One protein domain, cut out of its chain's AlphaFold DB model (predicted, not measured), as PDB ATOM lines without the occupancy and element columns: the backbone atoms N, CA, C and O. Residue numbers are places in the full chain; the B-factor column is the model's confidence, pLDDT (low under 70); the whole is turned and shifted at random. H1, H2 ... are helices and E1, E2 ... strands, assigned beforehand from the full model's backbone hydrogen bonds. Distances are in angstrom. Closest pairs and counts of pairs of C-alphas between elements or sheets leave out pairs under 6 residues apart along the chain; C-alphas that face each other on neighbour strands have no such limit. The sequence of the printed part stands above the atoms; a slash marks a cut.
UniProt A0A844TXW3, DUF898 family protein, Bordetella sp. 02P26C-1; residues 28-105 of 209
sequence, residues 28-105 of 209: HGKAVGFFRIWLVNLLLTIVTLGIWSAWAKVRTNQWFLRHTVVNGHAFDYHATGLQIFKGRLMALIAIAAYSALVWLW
ATOM      1  N   HIS A  28     -52.249 -40.266  44.707       80.56
ATOM      2  CA  HIS A  28     -52.953 -39.645  43.576       80.56
ATOM      3  C   HIS A  28     -52.605 -40.295  42.219       80.56
ATOM      4  O   HIS A  28     -52.893 -39.741  41.156       80.56
ATOM      5  N   GLY A  29     -51.943 -41.458  42.217       75.25
ATOM      6  CA  GLY A  29     -51.458 -42.101  40.997       75.25
ATOM      7  C   GLY A  29     -52.572 -42.761  40.179       75.25
ATOM      8  O   GLY A  29     -53.202 -43.717  40.623       75.25
ATOM      9  N   LYS A  30     -52.775 -42.311  38.932       79.81
ATOM     10  CA  LYS A  30     -53.666 -42.982  37.966       79.81
ATOM     11  C   LYS A  30     -52.964 -44.178  37.311       79.81
ATOM     12  O   LYS A  30     -51.921 -44.006  36.675       79.81
ATOM     13  N   ALA A  31     -53.585 -45.360  37.365       78.88
ATOM     14  CA  ALA A  31     -53.046 -46.601  36.789       78.88
ATOM     15  C   ALA A  31     -52.755 -46.504  35.277       78.88
ATOM     16  O   ALA A  31     -51.711 -46.956  34.813       78.88
ATOM     17  N   VAL A  32     -53.626 -45.837  34.510       82.88
ATOM     18  CA  VAL A  32     -53.447 -45.638  33.056       82.88
ATOM     19  C   VAL A  32     -52.203 -44.794  32.745       82.88
ATOM     20  O   VAL A  32     -51.472 -45.074  31.795       82.88
ATOM     21  N   GLY A  33     -51.921 -43.781  33.572       79.69
ATOM     22  CA  GLY A  33     -50.725 -42.948  33.426       79.69
ATOM     23  C   GLY A  33     -49.443 -43.742  33.671       79.69
ATOM     24  O   GLY A  33     -48.496 -43.642  32.890       79.69
ATOM     25  N   PHE A  34     -49.447 -44.582  34.709       82.81
ATOM     26  CA  PHE A  34     -48.351 -45.503  35.004       82.81
ATOM     27  C   PHE A  34     -48.124 -46.509  33.873       82.81
ATOM     28  O   PHE A  34     -46.989 -46.675  33.427       82.81
ATOM     29  N   PHE A  35     -49.195 -47.133  33.369       85.00
ATOM     30  CA  PHE A  35     -49.109 -48.150  32.320       85.00
ATOM     31  C   PHE A  35     -48.453 -47.607  31.048       85.00
ATOM     32  O   PHE A  35     -47.558 -48.244  30.496       85.00
ATOM     33  N   ARG A  36     -48.810 -46.383  30.631       87.19
ATOM     34  CA  ARG A  36     -48.187 -45.726  29.470       87.19
ATOM     35  C   ARG A  36     -46.680 -45.522  29.656       87.19
ATOM     36  O   ARG A  36     -45.913 -45.780  28.735       87.19
ATOM     37  N   ILE A  37     -46.247 -45.065  30.833       85.62
ATOM     38  CA  ILE A  37     -44.821 -44.842  31.126       85.62
ATOM     39  C   ILE A  37     -44.071 -46.176  31.178       85.62
ATOM     40  O   ILE A  37     -42.984 -46.300  30.612       85.62
ATOM     41  N   TRP A  38     -44.649 -47.172  31.848       88.12
ATOM     42  CA  TRP A  38     -44.054 -48.496  31.984       88.12
ATOM     43  C   TRP A  38     -43.902 -49.197  30.632       88.12
ATOM     44  O   TRP A  38     -42.826 -49.717  30.352       88.12
ATOM     45  N   LEU A  39     -44.918 -49.138  29.767       88.75
ATOM     46  CA  LEU A  39     -44.889 -49.771  28.448       88.75
ATOM     47  C   LEU A  39     -43.821 -49.154  27.534       88.75
ATOM     48  O   LEU A  39     -43.056 -49.881  26.906       88.75
ATOM     49  N   VAL A  40     -43.724 -47.820  27.502       90.12
ATOM     50  CA  VAL A  40     -42.677 -47.122  26.733       90.12
ATOM     51  C   VAL A  40     -41.290 -47.502  27.250       90.12
ATOM     52  O   VAL A  40     -40.390 -47.794  26.464       90.12
ATOM     53  N   ASN A  41     -41.120 -47.548  28.573       90.44
ATOM     54  CA  ASN A  41     -39.865 -47.976  29.175       90.44
ATOM     55  C   ASN A  41     -39.541 -49.434  28.824       90.44
ATOM     56  O   ASN A  41     -38.395 -49.715  28.488       90.44
ATOM     57  N   LEU A  42     -40.522 -50.339  28.862       88.44
ATOM     58  CA  LEU A  42     -40.340 -51.748  28.514       88.44
ATOM     59  C   LEU A  42     -39.880 -51.902  27.061       88.44
ATOM     60  O   LEU A  42     -38.868 -52.556  26.805       88.44
ATOM     61  N   LEU A  43     -40.565 -51.244  26.123       91.75
ATOM     62  CA  LEU A  43     -40.203 -51.285  24.707       91.75
ATOM     63  C   LEU A  43     -38.765 -50.788  24.497       91.75
ATOM     64  O   LEU A  43     -37.965 -51.435  23.824       91.75
ATOM     65  N   LEU A  44     -38.402 -49.686  25.159       90.44
ATOM     66  CA  LEU A  44     -37.065 -49.109  25.069       90.44
ATOM     67  C   LEU A  44     -35.998 -50.012  25.704       90.44
ATOM     68  O   LEU A  44     -34.878 -50.090  25.199       90.44
ATOM     69  N   THR A  45     -36.327 -50.742  26.774       87.69
ATOM     70  CA  THR A  45     -35.413 -51.748  27.333       87.69
ATOM     71  C   THR A  45     -35.178 -52.917  26.390       87.69
ATOM     72  O   THR A  45     -34.039 -53.359  26.294       87.69
ATOM     73  N   ILE A  46     -36.197 -53.382  25.666       91.19
ATOM     74  CA  ILE A  46     -36.051 -54.476  24.698       91.19
ATOM     75  C   ILE A  46     -35.177 -54.020  23.524       91.19
ATOM     76  O   ILE A  46     -34.202 -54.686  23.188       91.19
ATOM     77  N   VAL A  47     -35.462 -52.839  22.967       91.81
ATOM     78  CA  VAL A  47     -34.709 -52.265  21.836       91.81
ATOM     79  C   VAL A  47     -33.235 -52.017  22.184       91.81
ATOM     80  O   VAL A  47     -32.362 -52.194  21.342       91.81
ATOM     81  N   THR A  48     -32.935 -51.640  23.429       91.62
ATOM     82  CA  THR A  48     -31.562 -51.349  23.890       91.62
ATOM     83  C   THR A  48     -30.861 -52.542  24.547       91.62
ATOM     84  O   THR A  48     -29.894 -52.341  25.287       91.62
ATOM     85  N   LEU A  49     -31.344 -53.776  24.336       88.44
ATOM     86  CA  LEU A  49     -30.766 -55.004  24.915       88.44
ATOM     87  C   LEU A  49     -30.624 -54.946  26.452       88.44
ATOM     88  O   LEU A  49     -29.697 -55.484  27.050       88.44
ATOM     89  N   GLY A  50     -31.547 -54.254  27.119       83.44
ATOM     90  CA  GLY A  50     -31.600 -54.138  28.573       83.44
ATOM     91  C   GLY A  50     -30.748 -53.016  29.172       83.44
ATOM     92  O   GLY A  50     -30.883 -52.759  30.371       83.44
ATOM     93  N   ILE A  51     -29.950 -52.283  28.385       86.31
ATOM     94  CA  ILE A  51     -29.127 -51.168  28.893       86.31
ATOM     95  C   ILE A  51     -30.020 -50.084  29.512       86.31
ATOM     96  O   ILE A  51     -29.790 -49.664  30.649       86.31
ATOM     97  N   TRP A  52     -31.116 -49.707  28.840       88.62
ATOM     98  CA  TRP A  52     -32.018 -48.646  29.311       88.62
ATOM     99  C   TRP A  52     -32.719 -48.950  30.649       88.62
ATOM    100  O   TRP A  52     -33.268 -48.059  31.304       88.62
ATOM    101  N   SER A  53     -32.686 -50.201  31.113       86.38
ATOM    102  CA  SER A  53     -33.448 -50.636  32.290       86.38
ATOM    103  C   SER A  53     -33.027 -49.933  33.589       86.38
ATOM    104  O   SER A  53     -33.830 -49.825  34.519       86.38
ATOM    105  N   ALA A  54     -31.803 -49.398  33.654       87.31
ATOM    106  CA  ALA A  54     -31.349 -48.576  34.775       87.31
ATOM    107  C   ALA A  54     -32.081 -47.220  34.845       87.31
ATOM    108  O   ALA A  54     -32.541 -46.824  35.918       87.31
ATOM    109  N   TRP A  55     -32.254 -46.538  33.709       87.50
ATOM    110  CA  TRP A  55     -32.979 -45.264  33.616       87.50
ATOM    111  C   TRP A  55     -34.486 -45.451  33.769       87.50
ATOM    112  O   TRP A  55     -35.132 -44.669  34.467       87.50
ATOM    113  N   ALA A  56     -35.030 -46.526  33.189       86.75
ATOM    114  CA  ALA A  56     -36.425 -46.909  33.378       86.75
ATOM    115  C   ALA A  56     -36.773 -47.026  34.870       86.75
ATOM    116  O   ALA A  56     -37.745 -46.424  35.323       86.75
ATOM    117  N   LYS A  57     -35.931 -47.718  35.653       85.56
ATOM    118  CA  LYS A  57     -36.122 -47.874  37.101       85.56
ATOM    119  C   LYS A  57     -36.155 -46.532  37.837       85.56
ATOM    120  O   LYS A  57     -37.038 -46.325  38.665       85.56
ATOM    121  N   VAL A  58     -35.233 -45.614  37.529       85.88
ATOM    122  CA  VAL A  58     -35.226 -44.268  38.135       85.88
ATOM    123  C   VAL A  58     -36.526 -43.533  37.836       85.88
ATOM    124  O   VAL A  58     -37.158 -43.021  38.756       85.88
ATOM    125  N   ARG A  59     -36.953 -43.518  36.569       85.25
ATOM    126  CA  ARG A  59     -38.148 -42.781  36.143       85.25
ATOM    127  C   ARG A  59     -39.421 -43.330  36.783       85.25
ATOM    128  O   ARG A  59     -40.271 -42.553  37.214       85.25
ATOM    129  N   THR A  60     -39.538 -44.652  36.871       84.12
ATOM    130  CA  THR A  60     -40.668 -45.312  37.531       84.12
ATOM    131  C   THR A  60     -40.704 -44.989  39.026       84.12
ATOM    132  O   THR A  60     -41.763 -44.634  39.541       84.12
ATOM    133  N   ASN A  61     -39.554 -45.018  39.708       85.25
ATOM    134  CA  ASN A  61     -39.471 -44.650  41.123       85.25
ATOM    135  C   ASN A  61     -39.812 -43.172  41.354       85.25
ATOM    136  O   ASN A  61     -40.615 -42.870  42.233       85.25
ATOM    137  N   GLN A  62     -39.265 -42.257  40.545       86.31
ATOM    138  CA  GLN A  62     -39.588 -40.826  40.615       86.31
ATOM    139  C   GLN A  62     -41.082 -40.571  40.430       86.31
ATOM    140  O   GLN A  62     -41.657 -39.755  41.146       86.31
ATOM    141  N   TRP A  63     -41.721 -41.275  39.491       85.81
ATOM    142  CA  TRP A  63     -43.158 -41.157  39.286       85.81
ATOM    143  C   TRP A  63     -43.933 -41.630  40.521       85.81
ATOM    144  O   TRP A  63     -44.791 -40.898  41.006       85.81
ATOM    145  N   PHE A  64     -43.609 -42.801  41.071       84.31
ATOM    146  CA  PHE A  64     -44.325 -43.355  42.224       84.31
ATOM    147  C   PHE A  64     -44.180 -42.485  43.484       84.31
ATOM    148  O   PHE A  64     -45.172 -42.172  44.144       84.31
ATOM    149  N   LEU A  65     -42.953 -42.044  43.777       81.94
ATOM    150  CA  LEU A  65     -42.643 -41.218  44.949       81.94
ATOM    151  C   LEU A  65     -43.313 -39.837  44.863       81.94
ATOM    152  O   LEU A  65     -43.912 -39.398  45.841       81.94
ATOM    153  N   ARG A  66     -43.362 -39.221  43.673       84.75
ATOM    154  CA  ARG A  66     -44.051 -37.934  43.471       84.75
ATOM    155  C   ARG A  66     -45.574 -37.994  43.592       84.75
ATOM    156  O   ARG A  66     -46.189 -36.980  43.898       84.75
ATOM    157  N   HIS A  67     -46.193 -39.147  43.337       84.38
ATOM    158  CA  HIS A  67     -47.649 -39.322  43.477       84.38
ATOM    159  C   HIS A  67     -48.062 -39.826  44.865       84.38
ATOM    160  O   HIS A  67     -49.258 -39.945  45.144       84.38
ATOM    161  N   THR A  68     -47.087 -40.108  45.730       84.12
ATOM    162  CA  THR A  68     -47.305 -40.488  47.124       84.12
ATOM    163  C   THR A  68     -47.165 -39.242  47.989       84.12
ATOM    164  O   THR A  68     -46.060 -38.731  48.163       84.12
ATOM    165  N   VAL A  69     -48.282 -38.735  48.510       85.44
ATOM    166  CA  VAL A  69     -48.319 -37.535  49.354       85.44
ATOM    167  C   VAL A  69     -48.600 -37.950  50.792       85.44
ATOM    168  O   VAL A  69     -49.592 -38.623  51.075       85.44
ATOM    169  N   VAL A  70     -47.727 -37.533  51.705       83.31
ATOM    170  CA  VAL A  70     -47.903 -37.711  53.150       83.31
ATOM    171  C   VAL A  70     -47.912 -36.328  53.777       83.31
ATOM    172  O   VAL A  70     -46.998 -35.537  53.539       83.31
ATOM    173  N   ASN A  71     -48.956 -36.021  54.550       83.44
ATOM    174  CA  ASN A  71     -49.111 -34.728  55.225       83.44
ATOM    175  C   ASN A  71     -48.975 -33.504  54.289       83.44
ATOM    176  O   ASN A  71     -48.316 -32.526  54.621       83.44
ATOM    177  N   GLY A  72     -49.527 -33.591  53.073       81.56
ATOM    178  CA  GLY A  72     -49.478 -32.504  52.086       81.56
ATOM    179  C   GLY A  72     -48.163 -32.363  51.306       81.56
ATOM    180  O   GLY A  72     -48.122 -31.592  50.350       81.56
ATOM    181  N   HIS A  73     -47.118 -33.136  51.628       83.69
ATOM    182  CA  HIS A  73     -45.841 -33.128  50.905       83.69
ATOM    183  C   HIS A  73     -45.587 -34.456  50.181       83.69
ATOM    184  O   HIS A  73     -45.730 -35.536  50.760       83.69
ATOM    185  N   ALA A  74     -45.198 -34.375  48.906       87.56
ATOM    186  CA  ALA A  74     -44.774 -35.531  48.122       87.56
ATOM    187  C   ALA A  74     -43.340 -35.958  48.476       87.56
ATOM    188  O   ALA A  74     -42.553 -35.160  48.991       87.56
ATOM    189  N   PHE A  75     -42.996 -37.212  48.183       88.06
ATOM    190  CA  PHE A  75     -41.611 -37.676  48.267       88.06
ATOM    191  C   PHE A  75     -40.840 -37.313  46.997       88.06
ATOM    192  O   PHE A  75     -41.333 -37.490  45.878       88.06
ATOM    193  N   ASP A  76     -39.593 -36.889  47.171       87.56
ATOM    194  CA  ASP A  76     -38.666 -36.620  46.079       87.56
ATOM    195  C   ASP A  76     -37.587 -37.706  45.997       87.56
ATOM    196  O   ASP A  76     -37.116 -38.246  46.999       87.56
ATOM    197  N   TYR A  77     -37.205 -38.053  44.766       88.62
ATOM    198  CA  TYR A  77     -36.196 -39.072  44.484       88.62
ATOM    199  C   TYR A  77     -35.144 -38.523  43.527       88.62
ATOM    200  O   TYR A  77     -35.411 -38.295  42.341       88.62
ATOM    201  N   HIS A  78     -33.930 -38.320  44.029       87.69
ATOM    202  CA  HIS A  78     -32.888 -37.597  43.297       87.69
ATOM    203  C   HIS A  78     -31.952 -38.507  42.476       87.69
ATOM    204  O   HIS A  78     -30.940 -38.029  41.969       87.69
ATOM    205  N   ALA A  79     -32.263 -39.805  42.327       87.00
ATOM    206  CA  ALA A  79     -31.359 -40.791  41.719       87.00
ATOM    207  C   ALA A  79     -31.049 -40.478  40.260       87.00
ATOM    208  O   ALA A  79     -31.930 -40.091  39.496       87.00
ATOM    209  N   THR A  80     -29.814 -40.755  39.846       89.56
ATOM    210  CA  THR A  80     -29.437 -40.733  38.428       89.56
ATOM    211  C   THR A  80     -29.382 -42.154  37.868       89.56
ATOM    212  O   THR A  80     -28.953 -43.090  38.545       89.56
ATOM    213  N   GLY A  81     -29.801 -42.334  36.608       86.12
ATOM    214  CA  GLY A  81     -29.784 -43.649  35.947       86.12
ATOM    215  C   GLY A  81     -28.389 -44.278  35.918       86.12
ATOM    216  O   GLY A  81     -28.250 -45.484  36.113       86.12
ATOM    217  N   LEU A  82     -27.347 -43.447  35.793       87.75
ATOM    218  CA  LEU A  82     -25.953 -43.885  35.768       87.75
ATOM    219  C   LEU A  82     -25.501 -44.532  37.089       87.75
ATOM    220  O   LEU A  82     -24.735 -45.492  37.057       87.75
ATOM    221  N   GLN A  83     -25.981 -44.061  38.247       88.44
ATOM    222  CA  GLN A  83     -25.651 -44.671  39.544       88.44
ATOM    223  C   GLN A  83     -26.201 -46.099  39.647       88.44
ATOM    224  O   GLN A  83     -25.480 -47.017  40.037       88.44
ATOM    225  N   ILE A  84     -27.451 -46.307  39.221       89.19
ATOM    226  CA  ILE A  84     -28.068 -47.641  39.187       89.19
ATOM    227  C   ILE A  84     -27.370 -48.532  38.153       89.19
ATOM    228  O   ILE A  84     -27.152 -49.719  38.405       89.19
ATOM    229  N   PHE A  85     -27.000 -47.964  37.003       91.06
ATOM    230  CA  PHE A  85     -26.295 -48.684  35.950       91.06
ATOM    231  C   PHE A  85     -24.932 -49.201  36.425       91.06
ATOM    232  O   PHE A  85     -24.656 -50.384  36.259       91.06
ATOM    233  N   LYS A  86     -24.122 -48.365  37.094       89.50
ATOM    234  CA  LYS A  86     -22.824 -48.773  37.665       89.50
ATOM    235  C   LYS A  86     -22.965 -49.939  38.646       89.50
ATOM    236  O   LYS A  86     -22.209 -50.902  38.555       89.50
ATOM    237  N   GLY A  87     -23.956 -49.881  39.539       89.25
ATOM    238  CA  GLY A  87     -24.226 -50.973  40.479       89.25
ATOM    239  C   GLY A  87     -24.611 -52.276  39.771       89.25
ATOM    240  O   GLY A  87     -24.112 -53.342  40.123       89.25
ATOM    241  N   ARG A  88     -25.446 -52.196  38.727       91.00
ATOM    242  CA  ARG A  88     -25.827 -53.373  37.932       91.00
ATOM    243  C   ARG A  88     -24.655 -53.934  37.131       91.00
ATOM    244  O   ARG A  88     -24.506 -55.145  37.080       91.00
ATOM    245  N   LEU A  89     -23.831 -53.073  36.540       93.25
ATOM    246  CA  LEU A  89     -22.632 -53.486  35.817       93.25
ATOM    247  C   LEU A  89     -21.663 -54.220  36.752       93.25
ATOM    248  O   LEU A  89     -21.197 -55.299  36.406       93.25
ATOM    249  N   MET A  90     -21.437 -53.697  37.961       92.75
ATOM    250  CA  MET A  90     -20.626 -54.373  38.978       92.75
ATOM    251  C   MET A  90     -21.215 -55.736  39.366       92.75
ATOM    252  O   MET A  90     -20.485 -56.719  39.445       92.75
ATOM    253  N   ALA A  91     -22.534 -55.820  39.564       90.69
ATOM    254  CA  ALA A  91     -23.200 -57.087  39.859       90.69
ATOM    255  C   ALA A  91     -23.058 -58.100  38.709       90.69
ATOM    256  O   ALA A  91     -22.782 -59.267  38.964       90.69
ATOM    257  N   LEU A  92     -23.195 -57.665  37.451       93.06
ATOM    258  CA  LEU A  92     -23.000 -58.522  36.276       93.06
ATOM    259  C   LEU A  92     -21.560 -59.031  36.173       93.06
ATOM    260  O   LEU A  92     -21.361 -60.215  35.922       93.06
ATOM    261  N   ILE A  93     -20.571 -58.165  36.413       94.56
ATOM    262  CA  ILE A  93     -19.153 -58.553  36.445       94.56
ATOM    263  C   ILE A  93     -18.909 -59.575  37.558       94.56
ATOM    264  O   ILE A  93     -18.275 -60.597  37.315       94.56
ATOM    265  N   ALA A  94     -19.445 -59.342  38.759       91.38
ATOM    266  CA  ALA A  94     -19.308 -60.268  39.880       91.38
ATOM    267  C   ALA A  94     -19.950 -61.635  39.586       91.38
ATOM    268  O   ALA A  94     -19.350 -62.665  39.882       91.38
ATOM    269  N   ILE A  95     -21.132 -61.654  38.961       92.00
ATOM    270  CA  ILE A  95     -21.806 -62.893  38.545       92.00
ATOM    271  C   ILE A  95     -20.994 -63.611  37.466       92.00
ATOM    272  O   ILE A  95     -20.780 -64.811  37.576       92.00
ATOM    273  N   ALA A  96     -20.507 -62.902  36.447       93.88
ATOM    274  CA  ALA A  96     -19.686 -63.503  35.398       93.88
ATOM    275  C   ALA A  96     -18.385 -64.094  35.964       93.88
ATOM    276  O   ALA A  96     -18.010 -65.206  35.601       93.88
ATOM    277  N   ALA A  97     -17.735 -63.387  36.894       92.19
ATOM    278  CA  ALA A  97     -16.548 -63.872  37.592       92.19
ATOM    279  C   ALA A  97     -16.852 -65.111  38.446       92.19
ATOM    280  O   ALA A  97     -16.096 -66.078  38.397       92.19
ATOM    281  N   TYR A  98     -17.972 -65.115  39.178       90.50
ATOM    282  CA  TYR A  98     -18.451 -66.284  39.918       90.50
ATOM    283  C   TYR A  98     -18.679 -67.483  38.988       90.50
ATOM    284  O   TYR A  98     -18.156 -68.566  39.243       90.50
ATOM    285  N   SER A  99     -19.398 -67.284  37.881       91.56
ATOM    286  CA  SER A  99     -19.684 -68.345  36.912       91.56
ATOM    287  C   SER A  99     -18.408 -68.896  36.275       91.56
ATOM    288  O   SER A  99     -18.279 -70.107  36.122       91.56
ATOM    289  N   ALA A 100     -17.444 -68.033  35.942       92.81
ATOM    290  CA  ALA A 100     -16.146 -68.461  35.432       92.81
ATOM    291  C   ALA A 100     -15.354 -69.252  36.486       92.81
ATOM    292  O   ALA A 100     -14.801 -70.297  36.163       92.81
ATOM    293  N   LEU A 101     -15.334 -68.804  37.747       91.00
ATOM    294  CA  LEU A 101     -14.640 -69.494  38.840       91.00
ATOM    295  C   LEU A 101     -15.167 -70.923  39.028       91.00
ATOM    296  O   LEU A 101     -14.382 -71.863  39.128       91.00
ATOM    297  N   VAL A 102     -16.493 -71.073  39.039       90.69
ATOM    298  CA  VAL A 102     -17.164 -72.374  39.157       90.69
ATOM    299  C   VAL A 102     -16.869 -73.258  37.941       90.69
ATOM    300  O   VAL A 102     -16.626 -74.450  38.096       90.69
ATOM    301  N   TRP A 103     -16.807 -72.670  36.742       91.31
ATOM    302  CA  TRP A 103     -16.455 -73.399  35.522       91.31
ATOM    303  C   TRP A 103     -15.001 -73.894  35.516       91.31
ATOM    304  O   TRP A 103     -14.743 -75.018  35.091       91.31
ATOM    305  N   LEU A 104     -14.052 -73.086  36.008       93.44
ATOM    306  CA  LEU A 104     -12.637 -73.472  36.101       93.44
ATOM    307  C   LEU A 104     -12.408 -74.540  37.175       93.44
ATOM    308  O   LEU A 104     -11.630 -75.470  36.956       93.44
ATOM    309  N   TRP A 105     -13.065 -74.404  38.332       91.81
ATOM    310  CA  TRP A 105     -12.864 -75.276  39.490       91.81
ATOM    311  C   TRP A 105     -14.195 -75.777  40.066       91.81
ATOM    312  O   TRP A 105     -14.661 -75.259  41.086       91.81
TER     313      TRP A 105
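This is residues 28 to 105 of the 209 residues of the protein "DUF898 family protein" of Bordetella sp. 02P26C-1 (UniProt A0A844TXW3). A helical hairpin, H1 and H2 side by side, and a small strand hairpin whose strand E2 folds back along H2 make a thin slab of 40 by 26 by 10 A; from it the long helix H3 reaches away as an arm, with residues 90 to 105 sticking out free. H2 is the middle row of the slab, between H1 and E2, and H3 begins near the start of H2. The printed part has 78 residues, with three named helices and two named strands in the order H1, H2, E1, E2, H3, and its class is mostly helix; E1 and E2 form an antiparallel two-stranded sheet, order E1 - E2. The whole is only just loose, close to extended, with a radius of gyration of the C-alphas of 16.8 A, and spans 57 by 28 by 17 A, the arm making much of the length.

Find C-alpha 31 at (-53.046, -46.601, 36.789); from there H1, residues 31 to 47, runs 24.3 A. After a tight link look for C-alpha 53 at (-33.448, -50.636, 32.290), where H2, residues 53 to 67, begins its 21.3 A. E1, residues 68 to 70, follows with no residue between, and after a tight link of 2 residues comes E2, residues 73 to 77, 13.0 A long. After another tight link H3, residues 81 to 104, runs 34.4 A to C-alpha 104 at (-12.637, -73.472, 36.101).

Start with H1 and H2, a helical hairpin: they touch, opposite ways at a shallow tilt of 11 degrees, and their closest C-alphas, those of Thr 45 and Ser 53, are 5.4 A apart. Next look at E1 and E2, a hairpin of antiparallel strands at 131 degrees, where N 70 and O 73 are within hydrogen-bond range at 3.0 A, and N 73 and O 70 at 3.1 A. Between H2 and E2 the closest C-alphas are those of Leu 65 and Phe 75, 5.0 A apart. H2 touches H3 with residues 54 to 58 alone, and H3 touches H2 with residues 81 to 88 alone; the closest C-alphas, those of Trp 55 and Gly 81, are 4.3 A apart. These two helices run opposite ways at a steep tilt of 44 degrees. H1 and H3 are apart, and H1 is apart from E1 and E2. In H1, H2 and H3 every O i to N i+4 pair is within hydrogen-bond range.

The two C-alphas farthest apart are those of Gly 72 and Trp 105, at 57.7 A. The printed part has no cut, and its four links between named elements are tight. The mean pLDDT of the printed part is 87.6, and no printed residue is under 70.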